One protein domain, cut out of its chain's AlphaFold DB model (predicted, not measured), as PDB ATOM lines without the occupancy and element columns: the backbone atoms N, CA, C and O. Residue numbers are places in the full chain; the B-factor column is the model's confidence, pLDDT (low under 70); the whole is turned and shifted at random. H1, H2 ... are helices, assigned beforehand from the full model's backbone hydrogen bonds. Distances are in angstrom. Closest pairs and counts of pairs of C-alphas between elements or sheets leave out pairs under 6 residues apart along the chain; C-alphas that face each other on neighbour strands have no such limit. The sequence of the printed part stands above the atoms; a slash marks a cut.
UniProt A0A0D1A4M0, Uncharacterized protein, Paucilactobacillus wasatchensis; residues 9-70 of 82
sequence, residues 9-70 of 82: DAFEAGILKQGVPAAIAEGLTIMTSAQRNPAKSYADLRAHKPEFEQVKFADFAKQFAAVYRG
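What this domain is: This is residues 9 to 70 of the 82 residues of an uncharacterized protein of Paucilactobacillus wasatchensis (UniProt A0A0D1A4M0). Two helices, H1 and H2, fold back on each other as a helical hairpin; H3 turns off sharply at the far end of H2, and after an outstretched link H4 stands by itself at the other end of the outline. The whole is an open, flat trough rather than a packed body: H1 and H2 make one wall, H3 and residues 49 to 56 run along the bottom, and H4 makes the other wall, with nothing filling the space between. The printed part has 62 residues with four named helices, in the order H1, H2, H3, H4, and no named strand; its class is all helix. It is extended, with a radius of gyration of the C-alphas of 18.2 A, and its C-alphas span 46 by 32 by 14 A.

Where its parts are: H1 covers residues 9 to 17 and begins at C-alpha 9 at (24.668, 32.568, 24.296); it is 12.1 A from first to last C-alpha. H2, the longest helix, covers residues 22 to 36 and measures 21.2 A, beginning at C-alpha 22 at (17.325, 30.190, 14.580). H3 covers residues 38 to 48 and measures 15.2 A. H4 covers residues 57 to 68, measures 16.0 A and ends at C-alpha 68 at (-13.334, 45.346, 8.931).

How they stand to each other: H1 and H2 touch as a helical hairpin, and their closest C-alphas are those of Glu 12 and Ala 25, 5.6 A apart. They run opposite ways at a steep tilt of 36 degrees, only just beyond shallow. H2 and H3 only just touch, with 3 pairs of C-alphas within 8 A, and touch only at the corner by their link; H2 does so with residues 34 to 35 alone. Their closest C-alphas, those of Ala 34 and Ser 41, are 5.4 A apart. They run opposite ways at a steep tilt of 67 degrees, only just short of about perpendicular. H1 and H3 are apart. H4 is apart from H1, H2 and H3. In H1, H2, H3 and H4 every O i to N i+4 pair is within hydrogen-bond range.

The domain as a whole: The two C-alphas farthest apart, those of Ala 10 and Arg 69, are 47.2 A apart. Residues 35 to 40, of which 38 to 40 belong to H3, stand free, and so do residues 45 to 70, of which 45 to 48 belong to H3 and 57 to 68 to H4. The printed part has no cut. The links from H1 to H2 and from H2 to H3 are tight, and the link from H3 to H4, with 8 residues, is short. The mean pLDDT of the printed part is 86.7; residue 50 and residues 52 to 55 are under 70.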
ATOM      1  N   ASP A   9      24.403  33.859  24.950       94.31
ATOM      2  CA  ASP A   9      24.668  32.568  24.296       94.31
ATOM      3  C   ASP A   9      23.945  31.391  24.973       94.31
ATOM      4  O   ASP A   9      23.412  30.496  24.315       94.31
ATOM      5  N   ALA A  10      23.916  31.368  26.312       94.94
ATOM      6  CA  ALA A  10      23.249  30.304  27.061       94.94
ATOM      7  C   ALA A  10      21.724  30.389  26.921       94.94
ATOM      8  O   ALA A  10      21.038  29.365  26.909       94.94
ATOM      9  N   PHE A  11      21.197  31.607  26.808       94.75
ATOM     10  CA  PHE A  11      19.789  31.861  26.544       94.75
ATOM     11  C   PHE A  11      19.401  31.414  25.130       94.75
ATOM     12  O   PHE A  11      18.454  30.638  24.980       94.75
ATOM     13  N   GLU A  12      20.169  31.814  24.117       96.50
ATOM     14  CA  GLU A  12      19.940  31.440  22.720       96.50
ATOM     15  C   GLU A  12      19.995  29.918  22.530       96.50
ATOM     16  O   GLU A  12      19.057  29.315  22.004       96.50
ATOM     17  N   ALA A  13      21.036  29.267  23.057       96.50
ATOM     18  CA  ALA A  13      21.177  27.813  23.009       96.50
ATOM     19  C   ALA A  13      20.011  27.084  23.699       96.50
ATOM     20  O   ALA A  13      19.575  26.022  23.243       96.50
ATOM     21  N   GLY A  14      19.479  27.648  24.787       95.44
ATOM     22  CA  GLY A  14      18.305  27.119  25.479       95.44
ATOM     23  C   GLY A  14      17.046  27.155  24.613       95.44
ATOM     24  O   GLY A  14      16.297  26.178  24.581       95.44
ATOM     25  N   ILE A  15      16.845  28.249  23.879       94.56
ATOM     26  CA  ILE A  15      15.701  28.447  22.982       94.56
ATOM     27  C   ILE A  15      15.811  27.549  21.741       94.56
ATOM     28  O   ILE A  15      14.846  26.871  21.384       94.56
ATOM     29  N   LEU A  16      17.001  27.450  21.141       97.19
ATOM     30  CA  LEU A  16      17.270  26.539  20.022       97.19
ATOM     31  C   LEU A  16      16.993  25.080  20.405       97.19
ATOM     32  O   LEU A  16      16.348  24.341  19.662       97.19
ATOM     33  N   LYS A  17      17.412  24.669  21.608       97.06
ATOM     34  CA  LYS A  17      17.158  23.321  22.138       97.06
ATOM     35  C   LYS A  17      15.663  23.011  22.301       97.06
ATOM     36  O   LYS A  17      15.286  21.842  22.287       97.06
ATOM     37  N   GLN A  18      14.818  24.030  22.451       95.31
ATOM     38  CA  GLN A  18      13.362  23.884  22.537       95.31
ATOM     39  C   GLN A  18      12.676  23.819  21.161       95.31
ATOM     40  O   GLN A  18      11.455  23.711  21.098       95.31
ATOM     41  N   GLY A  19      13.443  23.838  20.066       94.44
ATOM     42  CA  GLY A  19      12.920  23.722  18.703       94.44
ATOM     43  C   GLY A  19      12.466  25.047  18.094       94.44
ATOM     44  O   GLY A  19      11.801  25.047  17.062       94.44
ATOM     45  N   VAL A  20      12.817  26.179  18.710       93.94
ATOM     46  CA  VAL A  20      12.547  27.499  18.133       93.94
ATOM     47  C   VAL A  20      13.504  27.750  16.956       93.94
ATOM     48  O   VAL A  20      14.704  27.498  17.093       93.94
ATOM     49  N   PRO A  21      13.013  28.250  15.803       96.31
ATOM     50  CA  PRO A  21      13.859  28.543  14.648       96.31
ATOM     51  C   PRO A  21      14.973  29.543  14.966       96.31
ATOM     52  O   PRO A  21      14.762  30.490  15.724       96.31
ATOM     53  N   ALA A  22      16.131  29.381  14.320       92.12
ATOM     54  CA  ALA A  22      17.325  30.190  14.580       92.12
ATOM     55  C   ALA A  22      17.072  31.703  14.487       92.12
ATOM     56  O   ALA A  22      17.406  32.430  15.416       92.12
ATOM     57  N   ALA A  23      16.382  32.160  13.439       88.81
ATOM     58  CA  ALA A  23      16.050  33.577  13.268       88.81
ATOM     59  C   ALA A  23      15.194  34.142  14.421       88.81
ATOM     60  O   ALA A  23      15.330  35.302  14.805       88.81
ATOM     61  N   ILE A  24      14.318  33.317  15.004       89.31
ATOM     62  CA  ILE A  24      13.488  33.718  16.145       89.31
ATOM     63  C   ILE A  24      14.312  33.702  17.438       89.31
ATOM     64  O   ILE A  24      14.182  34.613  18.254       89.31
ATOM     65  N   ALA A  25      15.178  32.701  17.622       93.50
ATOM     66  CA  ALA A  25      16.073  32.614  18.775       93.50
ATOM     67  C   ALA A  25      17.039  33.810  18.841       93.50
ATOM     68  O   ALA A  25      17.184  34.428  19.900       93.50
ATOM     69  N   GLU A  26      17.620  34.190  17.704       91.00
ATOM     70  CA  GLU A  26      18.469  35.374  17.558       91.00
ATOM     71  C   GLU A  26      17.698  36.652  17.927       91.00
ATOM     72  O   GLU A  26      18.122  37.416  18.799       91.00
ATOM     73  N   GLY A  27      16.506  36.848  17.351       89.06
ATOM     74  CA  GLY A  27      15.667  38.016  17.635       89.06
ATOM     75  C   GLY A  27      15.285  38.147  19.114       89.06
ATOM     76  O   GLY A  27      15.370  39.234  19.694       89.06
ATOM     77  N   LEU A  28      14.922  37.038  19.766       91.94
ATOM     78  CA  LEU A  28      14.617  37.013  21.201       91.94
ATOM     79  C   LEU A  28      15.848  37.328  22.059       91.94
ATOM     80  O   LEU A  28      15.732  38.001  23.088       91.94
ATOM     81  N   THR A  29      17.027  36.875  21.639       93.00
ATOM     82  CA  THR A  29      18.292  37.121  22.341       93.00
ATOM     83  C   THR A  29      18.665  38.598  22.276       93.00
ATOM     84  O   THR A  29      18.910  39.212  23.320       93.00
ATOM     85  N   ILE A  30      18.575  39.208  21.089       89.44
ATOM     86  CA  ILE A  30      18.773  40.650  20.882       89.44
ATOM     87  C   ILE A  30      17.793  41.458  21.738       89.44
ATOM     88  O   ILE A  30      18.211  42.358  22.470       89.44
ATOM     89  N   MET A  31      16.500  41.114  21.709       88.00
ATOM     90  CA  MET A  31      15.474  41.798  22.501       88.00
ATOM     91  C   MET A  31      15.792  41.743  24.000       88.00
ATOM     92  O   MET A  31      15.759  42.767  24.686       88.00
ATOM     93  N   THR A  32      16.137  40.564  24.518       89.62
ATOM     94  CA  THR A  32      16.420  40.384  25.949       89.62
ATOM     95  C   THR A  32      17.702  41.126  26.356       89.62
ATOM     96  O   THR A  32      17.763  41.739  27.425       89.62
ATOM     97  N   SER A  33      18.717  41.146  25.488       89.00
ATOM     98  CA  SER A  33      19.959  41.902  25.700       89.00
ATOM     99  C   SER A  33      19.728  43.416  25.713       89.00
ATOM    100  O   SER A  33      20.240  44.130  26.586       89.00
ATOM    101  N   ALA A  34      18.883  43.904  24.803       85.81
ATOM    102  CA  ALA A  34      18.457  45.296  24.727       85.81
ATOM    103  C   ALA A  34      17.652  45.725  25.966       85.81
ATOM    104  O   ALA A  34      17.876  46.816  26.490       85.81
ATOM    105  N   GLN A  35      16.781  44.857  26.489       84.62
ATOM    106  CA  GLN A  35      16.029  45.105  27.727       84.62
ATOM    107  C   GLN A  35      16.938  45.209  28.958       84.62
ATOM    108  O   GLN A  35      16.693  46.048  29.824       84.62
ATOM    109  N   ARG A  36      18.010  44.406  29.032       87.12
ATOM    110  CA  ARG A  36      19.031  44.524  30.091       87.12
ATOM    111  C   ARG A  36      19.858  45.806  29.973       87.12
ATOM    112  O   ARG A  36      20.359  46.303  30.978       87.12
ATOM    113  N   ASN A  37      19.991  46.349  28.763       85.38
ATOM    114  CA  ASN A  37      20.799  47.531  28.453       85.38
ATOM    115  C   ASN A  37      19.971  48.623  27.748       85.38
ATOM    116  O   ASN A  37      20.289  49.013  26.616       85.38
ATOM    117  N   PRO A  38      18.936  49.176  28.406       82.12
ATOM    118  CA  PRO A  38      17.942  50.025  27.749       82.12
ATOM    119  C   PRO A  38      18.555  51.294  27.147       82.12
ATOM    120  O   PRO A  38      18.116  51.762  26.102       82.12
ATOM    121  N   ALA A  39      19.621  51.833  27.748       86.06
ATOM    122  CA  ALA A  39      20.316  53.008  27.228       86.06
ATOM    123  C   ALA A  39      20.865  52.804  25.803       86.06
ATOM    124  O   ALA A  39      20.785  53.727  24.993       86.06
ATOM    125  N   LYS A  40      21.381  51.604  25.489       80.19
ATOM    126  CA  LYS A  40      21.881  51.263  24.149       80.19
ATOM    127  C   LYS A  40      20.733  51.127  23.153       80.19
ATOM    128  O   LYS A  40      20.809  51.702  22.076       80.19
ATOM    129  N   SER A  41      19.648  50.459  23.552       80.06
ATOM    130  CA  SER A  41      18.436  50.330  22.730       80.06
ATOM    131  C   SER A  41      17.821  51.691  22.393       80.06
ATOM    132  O   SER A  41      17.530  51.976  21.236       80.06
ATOM    133  N   TYR A  42      17.709  52.593  23.371       81.19
ATOM    134  CA  TYR A  42      17.217  53.947  23.120       81.19
ATOM    135  C   TYR A  42      18.183  54.796  22.289       81.19
ATOM    136  O   TYR A  42      17.738  55.686  21.568       81.19
ATOM    137  N   ALA A  43      19.495  54.583  22.411       84.56
ATOM    138  CA  ALA A  43      20.474  55.272  21.575       84.56
ATOM    139  C   ALA A  43      20.348  54.840  20.112       84.56
ATOM    140  O   ALA A  43      20.282  55.707  19.243       84.56
ATOM    141  N   ASP A  44      20.231  53.536  19.871       82.00
ATOM    142  CA  ASP A  44      20.008  52.966  18.546       82.00
ATOM    143  C   ASP A  44      18.688  53.456  17.934       82.00
ATOM    144  O   ASP A  44      18.688  54.025  16.845       82.00
ATOM    145  N   LEU A  45      17.586  53.399  18.695       79.62
ATOM    146  CA  LEU A  45      16.297  53.951  18.273       79.62
ATOM    147  C   LEU A  45      16.406  55.435  17.910       79.62
ATOM    148  O   LEU A  45      15.828  55.864  16.926       79.62
ATOM    149  N   ARG A  46      17.131  56.252  18.682       82.31
ATOM    150  CA  ARG A  46      17.294  57.680  18.354       82.31
ATOM    151  C   ARG A  46      18.131  57.909  17.096       82.31
ATOM    152  O   ARG A  46      17.854  58.882  16.397       82.31
ATOM    153  N   ALA A  47      19.131  57.066  16.848       86.44
ATOM    154  CA  ALA A  47      20.037  57.168  15.706       86.44
ATOM    155  C   ALA A  47      19.393  56.681  14.399       86.44
ATOM    156  O   ALA A  47      19.620  57.280  13.353       86.44
ATOM    157  N   HIS A  48      18.560  55.644  14.479       84.62
ATOM    158  CA  HIS A  48      17.957  54.968  13.329       84.62
ATOM    159  C   HIS A  48      16.428  55.083  13.295       84.62
ATOM    160  O   HIS A  48      15.773  54.305  12.603       84.62
ATOM    161  N   LYS A  49      15.831  56.021  14.049       70.88
ATOM    162  CA  LYS A  49      14.371  56.197  14.048       70.88
ATOM    163  C   LYS A  49      13.894  56.415  12.608       70.88
ATOM    164  O   LYS A  49      14.411  57.318  11.943       70.88
ATOM    165  N   PRO A  50      12.906  55.645  12.128       69.19
ATOM    166  CA  PRO A  50      12.231  56.008  10.897       69.19
ATOM    167  C   PRO A  50      11.566  57.375  11.088       69.19
ATOM    168  O   PRO A  50      11.210  57.761  12.210       69.19
ATOM    169  N   GLU A  51      11.392  58.122  10.002       73.69
ATOM    170  CA  GLU A  51      10.499  59.272  10.041       73.69
ATOM    171  C   GLU A  51       9.094  58.754  10.346       73.69
ATOM    172  O   GLU A  51       8.488  58.025   9.562       73.69
ATOM    173  N   PHE A  52       8.595  59.079  11.538       67.31
ATOM    174  CA  PHE A  52       7.213  58.797  11.874       67.31
ATOM    175  C   PHE A  52       6.345  59.718  11.025       67.31
ATOM    176  O   PHE A  52       6.244  60.916  11.301       67.31
ATOM    177  N   GLU A  53       5.716  59.165   9.991       61.78
ATOM    178  CA  GLU A  53       4.637  59.875   9.326       61.78
ATOM    179  C   GLU A  53       3.564  60.213  10.365       61.78
ATOM    180  O   GLU A  53       3.222  59.405  11.235       61.78
ATOM    181  N   GLN A  54       3.011  61.423  10.287       65.44
ATOM    182  CA  GLN A  54       1.839  61.777  11.078       65.44
ATOM    183  C   GLN A  54       0.612  61.091  10.477       65.44
ATOM    184  O   GLN A  54      -0.232  61.734   9.850       65.44
ATOM    185  N   VAL A  55       0.496  59.778  10.671       65.81
ATOM    186  CA  VAL A  55      -0.747  59.074  10.378       65.81
ATOM    187  C   VAL A  55      -1.757  59.536  11.417       65.81
ATOM    188  O   VAL A  55      -1.695  59.176  12.595       65.81
ATOM    189  N   LYS A  56      -2.677  60.405  11.001       77.94
ATOM    190  CA  LYS A  56      -3.739  60.883  11.880       77.94
ATOM    191  C   LYS A  56      -4.578  59.679  12.281       77.94
ATOM    192  O   LYS A  56      -4.989  58.899  11.425       77.94
ATOM    193  N   PHE A  57      -4.905  59.562  13.566       78.69
ATOM    194  CA  PHE A  57      -5.773  58.489  14.066       78.69
ATOM    195  C   PHE A  57      -7.075  58.365  13.255       78.69
ATOM    196  O   PHE A  57      -7.560  57.265  13.012       78.69
ATOM    197  N   ALA A  58      -7.607  59.491  12.774       83.81
ATOM    198  CA  ALA A  58      -8.778  59.521  11.905       83.81
ATOM    199  C   ALA A  58      -8.575  58.784  10.567       83.81
ATOM    200  O   ALA A  58      -9.508  58.146  10.084       83.81
ATOM    201  N   ASP A  59      -7.385  58.857   9.974       84.56
ATOM    202  CA  ASP A  59      -7.075  58.195   8.705       84.56
ATOM    203  C   ASP A  59      -6.886  56.689   8.925       84.56
ATOM    204  O   ASP A  59      -7.470  55.887   8.194       84.56
ATOM    205  N   PHE A  60      -6.208  56.309  10.016       86.56
ATOM    206  CA  PHE A  60      -6.140  54.917  10.470       86.56
ATOM    207  C   PHE A  60      -7.537  54.324  10.709       86.56
ATOM    208  O   PHE A  60      -7.869  53.274  10.164       86.56
ATOM    209  N   ALA A  61      -8.384  55.007  11.485       90.12
ATOM    210  CA  ALA A  61      -9.706  54.508  11.857       90.12
ATOM    211  C   ALA A  61     -10.606  54.275  10.633       90.12
ATOM    212  O   ALA A  61     -11.352  53.297  10.591       90.12
ATOM    213  N   LYS A  62     -10.515  55.142   9.615       90.88
ATOM    214  CA  LYS A  62     -11.237  54.971   8.346       90.88
ATOM    215  C   LYS A  62     -10.770  53.734   7.587       90.88
ATOM    216  O   LYS A  62     -11.610  52.935   7.179       90.88
ATOM    217  N   GLN A  63      -9.456  53.574   7.416       88.69
ATOM    218  CA  GLN A  63      -8.881  52.424   6.713       88.69
ATOM    219  C   GLN A  63      -9.219  51.116   7.432       88.69
ATOM    220  O   GLN A  63      -9.708  50.175   6.809       88.69
ATOM    221  N   PHE A  64      -9.061  51.091   8.757       87.81
ATOM    222  CA  PHE A  64      -9.433  49.952   9.587       87.81
ATOM    223  C   PHE A  64     -10.911  49.580   9.420       87.81
ATOM    224  O   PHE A  64     -11.231  48.416   9.192       87.81
ATOM    225  N   ALA A  65     -11.821  50.557   9.488       94.38
ATOM    226  CA  ALA A  65     -13.249  50.284   9.391       94.38
ATOM    227  C   ALA A  65     -13.657  49.744   8.008       94.38
ATOM    228  O   ALA A  65     -14.529  48.881   7.935       94.38
ATOM    229  N   ALA A  66     -13.027  50.220   6.929       93.44
ATOM    230  CA  ALA A  66     -13.264  49.714   5.577       93.44
ATOM    231  C   ALA A  66     -12.822  48.247   5.430       93.44
ATOM    232  O   ALA A  66     -13.575  47.425   4.914       93.44
ATOM    233  N   VAL A  67     -11.642  47.893   5.955       92.19
ATOM    234  CA  VAL A  67     -11.169  46.498   5.968       92.19
ATOM    235  C   VAL A  67     -12.081  45.619   6.826       92.19
ATOM    236  O   VAL A  67     -12.497  44.550   6.389       92.19
ATOM    237  N   TYR A  68     -12.458  46.086   8.019       90.62
ATOM    238  CA  TYR A  68     -13.334  45.346   8.931       90.62
ATOM    239  C   TYR A  68     -14.710  45.041   8.322       90.62
ATOM    240  O   TYR A  68     -15.267  43.970   8.551       90.62
ATOM    241  N   ARG A  69     -15.258  45.962   7.520       95.25
ATOM    242  CA  ARG A  69     -16.529  45.767   6.803       95.25
ATOM    243  C   ARG A  69     -16.393  44.953   5.509       95.25
ATOM    244  O   ARG A  69     -17.404  44.696   4.865       95.25
ATOM    245  N   GLY A  70     -15.182  44.547   5.123       90.12
ATOM    246  CA  GLY A  70     -14.929  43.845   3.860       90.12
ATOM    247  C   GLY A  70     -15.015  44.741   2.621       90.12
ATOM    248  O   GLY A  70     -15.130  44.243   1.507       90.12
TER     249      GLY A  70